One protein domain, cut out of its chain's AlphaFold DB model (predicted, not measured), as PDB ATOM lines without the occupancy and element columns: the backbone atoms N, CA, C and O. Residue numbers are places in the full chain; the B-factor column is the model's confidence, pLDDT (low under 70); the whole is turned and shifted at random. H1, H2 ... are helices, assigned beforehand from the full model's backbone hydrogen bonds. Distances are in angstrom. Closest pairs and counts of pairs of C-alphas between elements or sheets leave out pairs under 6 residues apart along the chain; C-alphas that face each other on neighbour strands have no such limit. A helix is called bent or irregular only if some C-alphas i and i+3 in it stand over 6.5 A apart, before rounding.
ATOM      1  N   LEU A 305     232.986 136.156 141.928       85.44
ATOM      2  CA  LEU A 305     233.725 135.132 142.668       85.44
ATOM      3  C   LEU A 305     233.510 133.729 142.086       85.44
ATOM      4  O   LEU A 305     234.473 132.978 141.938       85.44
ATOM      5  N   ALA A 306     232.282 133.385 141.691       76.88
ATOM      6  CA  ALA A 306     231.994 132.128 141.009       76.88
ATOM      7  C   ALA A 306     232.838 131.998 139.734       76.88
ATOM      8  O   ALA A 306     233.504 130.982 139.533       76.88
ATOM      9  N   ASN A 307     232.902 133.054 138.918       74.94
ATOM     10  CA  ASN A 307     233.757 133.121 137.730       74.94
ATOM     11  C   ASN A 307     235.248 132.980 138.074       74.94
ATOM     12  O   ASN A 307     235.972 132.267 137.373       74.94
ATOM     13  N   ALA A 308     235.700 133.575 139.181       82.12
ATOM     14  CA  ALA A 308     237.052 133.358 139.683       82.12
ATOM     15  C   ALA A 308     237.295 131.881 140.041       82.12
ATOM     16  O   ALA A 308     238.339 131.340 139.682       82.12
ATOM     17  N   PHE A 309     236.334 131.173 140.644       82.00
ATOM     18  CA  PHE A 309     236.469 129.733 140.906       82.00
ATOM     19  C   PHE A 309     236.552 128.913 139.619       82.00
ATOM     20  O   PHE A 309     237.371 127.990 139.546       82.00
ATOM     21  N   LYS A 310     235.788 129.280 138.572       73.69
ATOM     22  CA  LYS A 310     235.852 128.621 137.249       73.69
ATOM     23  C   LYS A 310     237.273 128.614 136.680       73.69
ATOM     24  O   LYS A 310     237.651 127.657 136.005       73.69
ATOM     25  N   SER A 311     238.090 129.620 137.009       73.69
ATOM     26  CA  SER A 311     239.498 129.675 136.594       73.69
ATOM     27  C   SER A 311     240.368 128.540 137.143       73.69
ATOM     28  O   SER A 311     241.425 128.270 136.586       73.69
ATOM     29  N   ILE A 312     239.944 127.857 138.207       77.31
ATOM     30  CA  ILE A 312     240.676 126.734 138.804       77.31
ATOM     31  C   ILE A 312     239.958 125.422 138.520       77.31
ATOM     32  O   ILE A 312     240.586 124.471 138.052       77.31
ATOM     33  N   VAL A 313     238.645 125.371 138.760       72.12
ATOM     34  CA  VAL A 313     237.883 124.121 138.626       72.12
ATOM     35  C   VAL A 313     237.615 123.756 137.164       72.12
ATOM     36  O   VAL A 313     237.560 122.578 136.841       72.12
ATOM     37  N   SER A 314     237.579 124.729 136.246       63.59
ATOM     38  CA  SER A 314     237.209 124.495 134.837       63.59
ATOM     39  C   SER A 314     238.229 124.974 133.813       63.59
ATOM     40  O   SER A 314     238.000 124.851 132.610       63.59
ATOM     41  N   ALA A 315     239.399 125.454 134.236       58.28
ATOM     42  CA  ALA A 315     240.403 125.963 133.298       58.28
ATOM     43  C   ALA A 315     240.949 124.912 132.308       58.28
ATOM     44  O   ALA A 315     241.506 125.269 131.270       58.28
ATOM     45  N   ASN A 316     240.701 123.626 132.561       55.34
ATOM     46  CA  ASN A 316     240.948 122.543 131.614       55.34
ATOM     47  C   ASN A 316     240.131 122.671 130.307       55.34
ATOM     48  O   ASN A 316     240.634 122.323 129.242       55.34
ATOM     49  N   MET A 317     238.897 123.180 130.375       51.75
ATOM     50  CA  MET A 317     237.985 123.272 129.222       51.75
ATOM     51  C   MET A 317     238.382 124.387 128.243       51.75
ATOM     52  O   MET A 317     238.030 124.334 127.070       51.75
ATOM     53  N   PHE A 318     239.153 125.381 128.705       48.50
ATOM     54  CA  PHE A 318     239.348 126.633 127.966       48.50
ATOM     55  C   PHE A 318     240.818 127.044 127.771       48.50
ATOM     56  O   PHE A 318     241.089 127.990 127.035       48.50
ATOM     57  N   GLN A 319     241.795 126.388 128.421       55.19
ATOM     58  CA  GLN A 319     243.175 126.900 128.473       55.19
ATOM     59  C   GLN A 319     244.274 125.836 128.308       55.19
ATOM     60  O   GLN A 319     245.135 125.665 129.176       55.19
ATOM     61  N   ILE A 320     244.344 125.183 127.147       57.38
ATOM     62  CA  ILE A 320     245.467 124.285 126.829       57.38
ATOM     63  C   ILE A 320     246.568 125.070 126.098       57.38
ATOM     64  O   ILE A 320     246.583 125.173 124.876       57.38
ATOM     65  N   SER A 321     247.513 125.637 126.857       61.84
ATOM     66  CA  SER A 321     248.801 126.076 126.299       61.84
ATOM     67  C   SER A 321     249.752 124.886 126.200       61.84
ATOM     68  O   SER A 321     249.924 124.165 127.184       61.84
ATOM     69  N   VAL A 322     250.441 124.739 125.062       63.44
ATOM     70  CA  VAL A 322     251.441 123.680 124.820       63.44
ATOM     71  C   VAL A 322     252.557 123.688 125.881       63.44
ATOM     72  O   VAL A 322     253.078 122.634 126.239       63.44
ATOM     73  N   SER A 323     252.891 124.856 126.444       70.56
ATOM     74  CA  SER A 323     253.985 125.010 127.416       70.56
ATOM     75  C   SER A 323     253.722 124.380 128.788       70.56
ATOM     76  O   SER A 323     254.678 124.039 129.479       70.56
ATOM     77  N   ILE A 324     252.457 124.195 129.187       77.00
ATOM     78  CA  ILE A 324     252.091 123.758 130.547       77.00
ATOM     79  C   ILE A 324     251.271 122.457 130.572       77.00
ATOM     80  O   ILE A 324     250.779 122.035 131.617       77.00
ATOM     81  N   VAL A 325     251.172 121.768 129.425       80.50
ATOM     82  CA  VAL A 325     250.418 120.508 129.259       80.50
ATOM     83  C   VAL A 325     250.803 119.458 130.304       80.50
ATOM     84  O   VAL A 325     249.931 118.796 130.854       80.50
ATOM     85  N   LYS A 326     252.092 119.336 130.644       83.38
ATOM     86  CA  LYS A 326     252.559 118.361 131.647       83.38
ATOM     87  C   LYS A 326     252.016 118.639 133.051       83.38
ATOM     88  O   LYS A 326     251.684 117.699 133.770       83.38
ATOM     89  N   GLU A 327     251.921 119.909 133.444       84.31
ATOM     90  CA  GLU A 327     251.351 120.278 134.743       84.31
ATOM     91  C   GLU A 327     249.839 120.046 134.748       84.31
ATOM     92  O   GLU A 327     249.311 119.519 135.723       84.31
ATOM     93  N   TRP A 328     249.160 120.322 133.630       83.00
ATOM     94  CA  TRP A 328     247.753 119.968 133.442       83.00
ATOM     95  C   TRP A 328     247.503 118.464 133.541       83.00
ATOM     96  O   TRP A 328     246.579 118.040 134.227       83.00
ATOM     97  N   GLU A 329     248.321 117.637 132.895       81.50
ATOM     98  CA  GLU A 329     248.217 116.180 132.996       81.50
ATOM     99  C   GLU A 329     248.445 115.688 134.428       81.50
ATOM    100  O   GLU A 329     247.763 114.767 134.883       81.50
ATOM    101  N   HIS A 330     249.387 116.296 135.154       83.62
ATOM    102  CA  HIS A 330     249.612 115.967 136.555       83.62
ATOM    103  C   HIS A 330     248.424 116.374 137.429       83.62
ATOM    104  O   HIS A 330     247.969 115.567 138.245       83.62
ATOM    105  N   PHE A 331     247.898 117.581 137.225       85.88
ATOM    106  CA  PHE A 331     246.711 118.074 137.909       85.88
ATOM    107  C   PHE A 331     245.506 117.171 137.639       85.88
ATOM    108  O   PHE A 331     244.875 116.721 138.584       85.88
ATOM    109  N   ARG A 332     245.259 116.774 136.383       78.62
ATOM    110  CA  ARG A 332     244.180 115.835 136.028       78.62
ATOM    111  C   ARG A 332     244.302 114.494 136.741       78.62
ATOM    112  O   ARG A 332     243.292 113.910 137.092       78.62
ATOM    113  N   LYS A 333     245.521 113.976 136.914       77.00
ATOM    114  CA  LYS A 333     245.737 112.655 137.527       77.00
ATOM    115  C   LYS A 333     245.652 112.676 139.050       77.00
ATOM    116  O   LYS A 333     245.227 111.688 139.637       77.00
ATOM    117  N   SER A 334     246.089 113.766 139.674       79.75
ATOM    118  CA  SER A 334     246.284 113.843 141.130       79.75
ATOM    119  C   SER A 334     245.357 114.827 141.844       79.75
ATOM    120  O   SER A 334     245.301 114.812 143.065       79.75
ATOM    121  N   GLY A 335     244.686 115.720 141.112       85.06
ATOM    122  CA  GLY A 335     244.018 116.918 141.632       85.06
ATOM    123  C   GLY A 335     244.943 117.904 142.350       85.06
ATOM    124  O   GLY A 335     244.456 118.832 142.988       85.06
ATOM    125  N   ARG A 336     246.272 117.728 142.274       88.62
ATOM    126  CA  ARG A 336     247.248 118.577 142.966       88.62
ATOM    127  C   ARG A 336     247.591 119.803 142.126       88.62
ATOM    128  O   ARG A 336     248.271 119.703 141.103       88.62
ATOM    129  N   LEU A 337     247.123 120.958 142.571       90.25
ATOM    130  CA  LEU A 337     247.371 122.261 141.977       90.25
ATOM    131  C   LEU A 337     248.720 122.798 142.467       90.25
ATOM    132  O   LEU A 337     248.849 123.296 143.586       90.25
ATOM    133  N   ARG A 338     249.743 122.648 141.622       89.81
ATOM    134  CA  ARG A 338     251.099 123.141 141.896       89.81
ATOM    135  C   ARG A 338     251.225 124.636 141.640       89.81
ATOM    136  O   ARG A 338     250.533 125.156 140.768       89.81
ATOM    137  N   GLU A 339     252.179 125.278 142.314       89.25
ATOM    138  CA  GLU A 339     252.382 126.732 142.224       89.25
ATOM    139  C   GLU A 339     252.544 127.223 140.777       89.25
ATOM    140  O   GLU A 339     251.830 128.124 140.363       89.25
ATOM    141  N   ASN A 340     253.361 126.560 139.952       87.88
ATOM    142  CA  ASN A 340     253.547 126.956 138.546       87.88
ATOM    143  C   ASN A 340     252.232 126.966 137.741       87.88
ATOM    144  O   ASN A 340     252.029 127.825 136.882       87.88
ATOM    145  N   LEU A 341     251.348 125.988 137.984       88.12
ATOM    146  CA  LEU A 341     250.045 125.940 137.322       88.12
ATOM    147  C   LEU A 341     249.125 127.017 137.896       88.12
ATOM    148  O   LEU A 341     248.493 127.729 137.125       88.12
ATOM    149  N   LEU A 342     249.097 127.174 139.221       89.50
ATOM    150  CA  LEU A 342     248.331 128.209 139.909       89.50
ATOM    151  C   LEU A 342     248.693 129.616 139.406       89.50
ATOM    152  O   LEU A 342     247.810 130.385 139.038       89.50
ATOM    153  N   GLU A 343     249.981 129.945 139.322       88.00
ATOM    154  CA  GLU A 343     250.462 131.212 138.767       88.00
ATOM    155  C   GLU A 343     249.990 131.404 137.325       88.00
ATOM    156  O   GLU A 343     249.424 132.444 136.996       88.00
ATOM    157  N   HIS A 344     250.140 130.389 136.471       85.75
ATOM    158  CA  HIS A 344     249.685 130.461 135.084       85.75
ATOM    159  C   HIS A 344     248.161 130.656 134.960       85.75
ATOM    160  O   HIS A 344     247.718 131.403 134.085       85.75
ATOM    161  N   LEU A 345     247.361 130.013 135.819       84.62
ATOM    162  CA  LEU A 345     245.903 130.179 135.846       84.62
ATOM    163  C   LEU A 345     245.512 131.622 136.155       84.62
ATOM    164  O   LEU A 345     244.704 132.196 135.423       84.62
ATOM    165  N   PHE A 346     246.129 132.221 137.179       85.56
ATOM    166  CA  PHE A 346     245.871 133.606 137.576       85.56
ATOM    167  C   PHE A 346     246.449 134.621 136.585       85.56
ATOM    168  O   PHE A 346     245.812 135.638 136.325       85.56
ATOM    169  N   LEU A 347     247.595 134.346 135.949       84.12
ATOM    170  CA  LEU A 347     248.204 135.230 134.943       84.12
ATOM    171  C   LEU A 347     247.278 135.531 133.754       84.12
ATOM    172  O   LEU A 347     247.390 136.604 133.156       84.12
ATOM    173  N   LYS A 348     246.353 134.624 133.432       78.06
ATOM    174  CA  LYS A 348     245.376 134.784 132.346       78.06
ATOM    175  C   LYS A 348     244.073 135.472 132.759       78.06
ATOM    176  O   LYS A 348     243.244 135.721 131.891       78.06
ATOM    177  N   GLN A 349     243.885 135.763 134.045       80.62
ATOM    178  CA  GLN A 349     242.662 136.392 134.550       80.62
ATOM    179  C   GLN A 349     242.692 137.916 134.414       80.62
ATOM    180  O   GLN A 349     243.703 138.505 134.002       80.62
ATOM    181  N   SER A 350     241.574 138.548 134.775       81.94
ATOM    182  CA  SER A 350     241.465 140.001 134.876       81.94
ATOM    183  C   SER A 350     242.416 140.566 135.941       81.94
ATOM    184  O   SER A 350     242.969 139.837 136.774       81.94
ATOM    185  N   THR A 351     242.657 141.873 135.884       85.12
ATOM    186  CA  THR A 351     243.513 142.604 136.830       85.12
ATOM    187  C   THR A 351     243.030 142.463 138.269       85.12
ATOM    188  O   THR A 351     243.837 142.212 139.160       85.12
ATOM    189  N   GLU A 352     241.719 142.507 138.469       83.81
ATOM    190  CA  GLU A 352     241.062 142.432 139.773       83.81
ATOM    191  C   GLU A 352     241.255 141.036 140.380       83.81
ATOM    192  O   GLU A 352     241.716 140.896 141.508       83.81
ATOM    193  N   ILE A 353     241.004 139.963 139.617       84.75
ATOM    194  CA  ILE A 353     241.190 138.587 140.118       84.75
ATOM    195  C   ILE A 353     242.651 138.332 140.525       84.75
ATOM    196  O   ILE A 353     242.909 137.608 141.488       84.75
ATOM    197  N   LYS A 354     243.618 138.928 139.816       88.81
ATOM    198  CA  LYS A 354     245.042 138.834 140.174       88.81
ATOM    199  C   LYS A 354     245.359 139.575 141.466       88.81
ATOM    200  O   LYS A 354     246.085 139.031 142.292       88.81
ATOM    201  N   GLU A 355     244.830 140.785 141.625       90.50
ATOM    202  CA  GLU A 355     245.027 141.613 142.818       90.50
ATOM    203  C   GLU A 355     244.534 140.895 144.080       90.50
ATOM    204  O   GLU A 355     245.240 140.849 145.087       90.50
ATOM    205  N   TYR A 356     243.371 140.247 143.998       91.62
ATOM    206  CA  TYR A 356     242.745 139.565 145.131       91.62
ATOM    207  C   TYR A 356     243.051 138.058 145.203       91.62
ATOM    208  O   TYR A 356     242.378 137.344 145.951       91.62
ATOM    209  N   LYS A 357     244.075 137.557 144.483       91.31
ATOM    210  CA  LYS A 357     244.447 136.123 144.414       91.31
ATOM    211  C   LYS A 357     244.473 135.459 145.793       91.31
ATOM    212  O   LYS A 357     243.839 134.424 145.990       91.31
ATOM    213  N   ASP A 358     245.188 136.050 146.746       92.75
ATOM    214  CA  ASP A 358     245.387 135.441 148.064       92.75
ATOM    215  C   ASP A 358     244.091 135.373 148.877       92.75
ATOM    216  O   ASP A 358     243.842 134.380 149.560       92.75
ATOM    217  N   HIS A 359     243.238 136.398 148.788       93.25
ATOM    218  CA  HIS A 359     241.939 136.384 149.455       93.25
ATOM    219  C   HIS A 359     240.992 135.368 148.802       93.25
ATOM    220  O   HIS A 359     240.374 134.580 149.512       93.25
ATOM    221  N   ILE A 360     240.950 135.304 147.465       92.75
ATOM    222  CA  ILE A 360     240.159 134.308 146.726       92.75
ATOM    223  C   ILE A 360     240.568 132.889 147.136       92.75
ATOM    224  O   ILE A 360     239.701 132.066 147.411       92.75
ATOM    225  N   LEU A 361     241.869 132.601 147.243       93.25
ATOM    226  CA  LEU A 361     242.350 131.286 147.678       93.25
ATOM    227  C   LEU A 361     241.921 130.949 149.113       93.25
ATOM    228  O   LEU A 361     241.476 129.830 149.353       93.25
ATOM    229  N   LYS A 362     241.978 131.909 150.046       93.00
ATOM    230  CA  LYS A 362     241.471 131.715 151.418       93.00
ATOM    231  C   LYS A 362     239.966 131.443 151.437       93.00
ATOM    232  O   LYS A 362     239.512 130.567 152.167       93.00
ATOM    233  N   VAL A 363     239.201 132.161 150.616       90.75
ATOM    234  CA  VAL A 363     237.757 131.947 150.462       90.75
ATOM    235  C   VAL A 363     237.471 130.559 149.879       90.75
ATOM    236  O   VAL A 363     236.631 129.837 150.408       90.75
ATOM    237  N   MET A 364     238.215 130.123 148.859       89.44
ATOM    238  CA  MET A 364     238.101 128.767 148.304       89.44
ATOM    239  C   MET A 364     238.464 127.676 149.313       89.44
ATOM    240  O   MET A 364     237.819 126.628 149.327       89.44
ATOM    241  N   GLU A 365     239.485 127.903 150.146       89.44
ATOM    242  CA  GLU A 365     239.812 127.004 151.255       89.44
ATOM    243  C   GLU A 365     238.677 126.952 152.269       89.44
ATOM    244  O   GLU A 365     238.351 125.869 152.742       89.44
ATOM    245  N   LYS A 366     238.062 128.088 152.604       87.12
ATOM    246  CA  LYS A 366     236.954 128.137 153.560       87.12
ATOM    247  C   LYS A 366     235.691 127.437 153.044       87.12
ATOM    248  O   LYS A 366     234.969 126.842 153.833       87.12
ATOM    249  N   LEU A 367     235.467 127.469 151.732       81.94
ATOM    250  CA  LEU A 367     234.324 126.856 151.044       81.94
ATOM    251  C   LEU A 367     234.544 125.386 150.638       81.94
ATOM    252  O   LEU A 367     233.770 124.841 149.853       81.94
ATOM    253  N   ASP A 368     235.615 124.752 151.124       83.81
ATOM    254  CA  ASP A 368     235.976 123.355 150.839       83.81
ATOM    255  C   ASP A 368     236.241 123.036 149.354       83.81
ATOM    256  O   ASP A 368     236.315 121.872 148.958       83.81
TER     257      ASP A 368
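This is residues 305 to 368 of the 519 residues of the protein "COR domain-containing protein" of Mytilus coruscus (UniProt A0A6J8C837). Two helices, H3 and H6, stand at opposite ends of the domain, running roughly the same way, with H4 between them, and H1 lies to one side of these three, beginning beside H6 and packing on H4 at a steep tilt. H4 is nearest the middle; the short H2 follows H1 on the side toward H3, and the short H5 makes a turn between H4 and H6. The printed part has 64 residues, with six named helices in the order H1 to H6 and no named strand; the class is all helix, and the helix packing is mostly crossed. The whole is compact, with a radius of gyration of the C-alphas of 11.5 A, and rounded, spanning 27 by 25 by 19 A.

H1 covers residues 305 to 313, 12.4 A from first to last C-alpha, and begins at C-alpha 305 at (233.725, 135.132, 142.668). H2 is residues 315 to 318, 5.5 A long. H3, the longest helix, is residues 322 to 334, 19.7 A long, from C-alpha 322 at (251.441, 123.680, 124.820); it is irregular, with C-alphas 323 and 326 8.0 A apart. H4 is residues 339 to 347, 11.9 A long, and H5 is residues 351 to 355, 6.3 A long. H6 is residues 357 to 366, 14.3 A long, and ends at C-alpha 366 at (236.954, 128.137, 153.560).

H4 is the hub, touching three other helices. H1 touches H4 at a steep tilt of 43 degrees, opposite ways; their closest C-alphas, of Ser 311 and Leu 345, are 6.5 A apart. H3 touches H4 with residues 324 to 328 alone, at a steep tilt of 59 degrees, opposite ways; the closest C-alphas, of Glu 327 and Leu 341, are 6.4 A apart. H4 and H5 only just touch, and only at the corner by their link, with 3 pairs of C-alphas within 8 A; the closest, of Phe 346 and Lys 354, are 5.9 A apart. H1 and H6 only just touch, with 3 pairs of C-alphas within 8 A, and stand about perpendicular at 85 degrees; their closest C-alphas, of Phe 309 and Met 364, are 7.6 A apart. H2 is close to H3 but not clearly touching, with the C-alphas of Asn 316 and Trp 328 7.5 A apart. H3 is apart from H1, H5 and H6. Each O i to N i+4 pair is within hydrogen-bond range in H4, H5 and H6, against 4 of 5 in H1 and 7 of 9 in H3; H2 is too short for such a pair.

The two C-alphas farthest apart, of Val 322 and Lys 366, are 32.5 A apart. The printed part has no cut, and the five links between successive helices are tight. The mean pLDDT of the printed part is 80.6; residues 314 to 322, which include H2, are under 70.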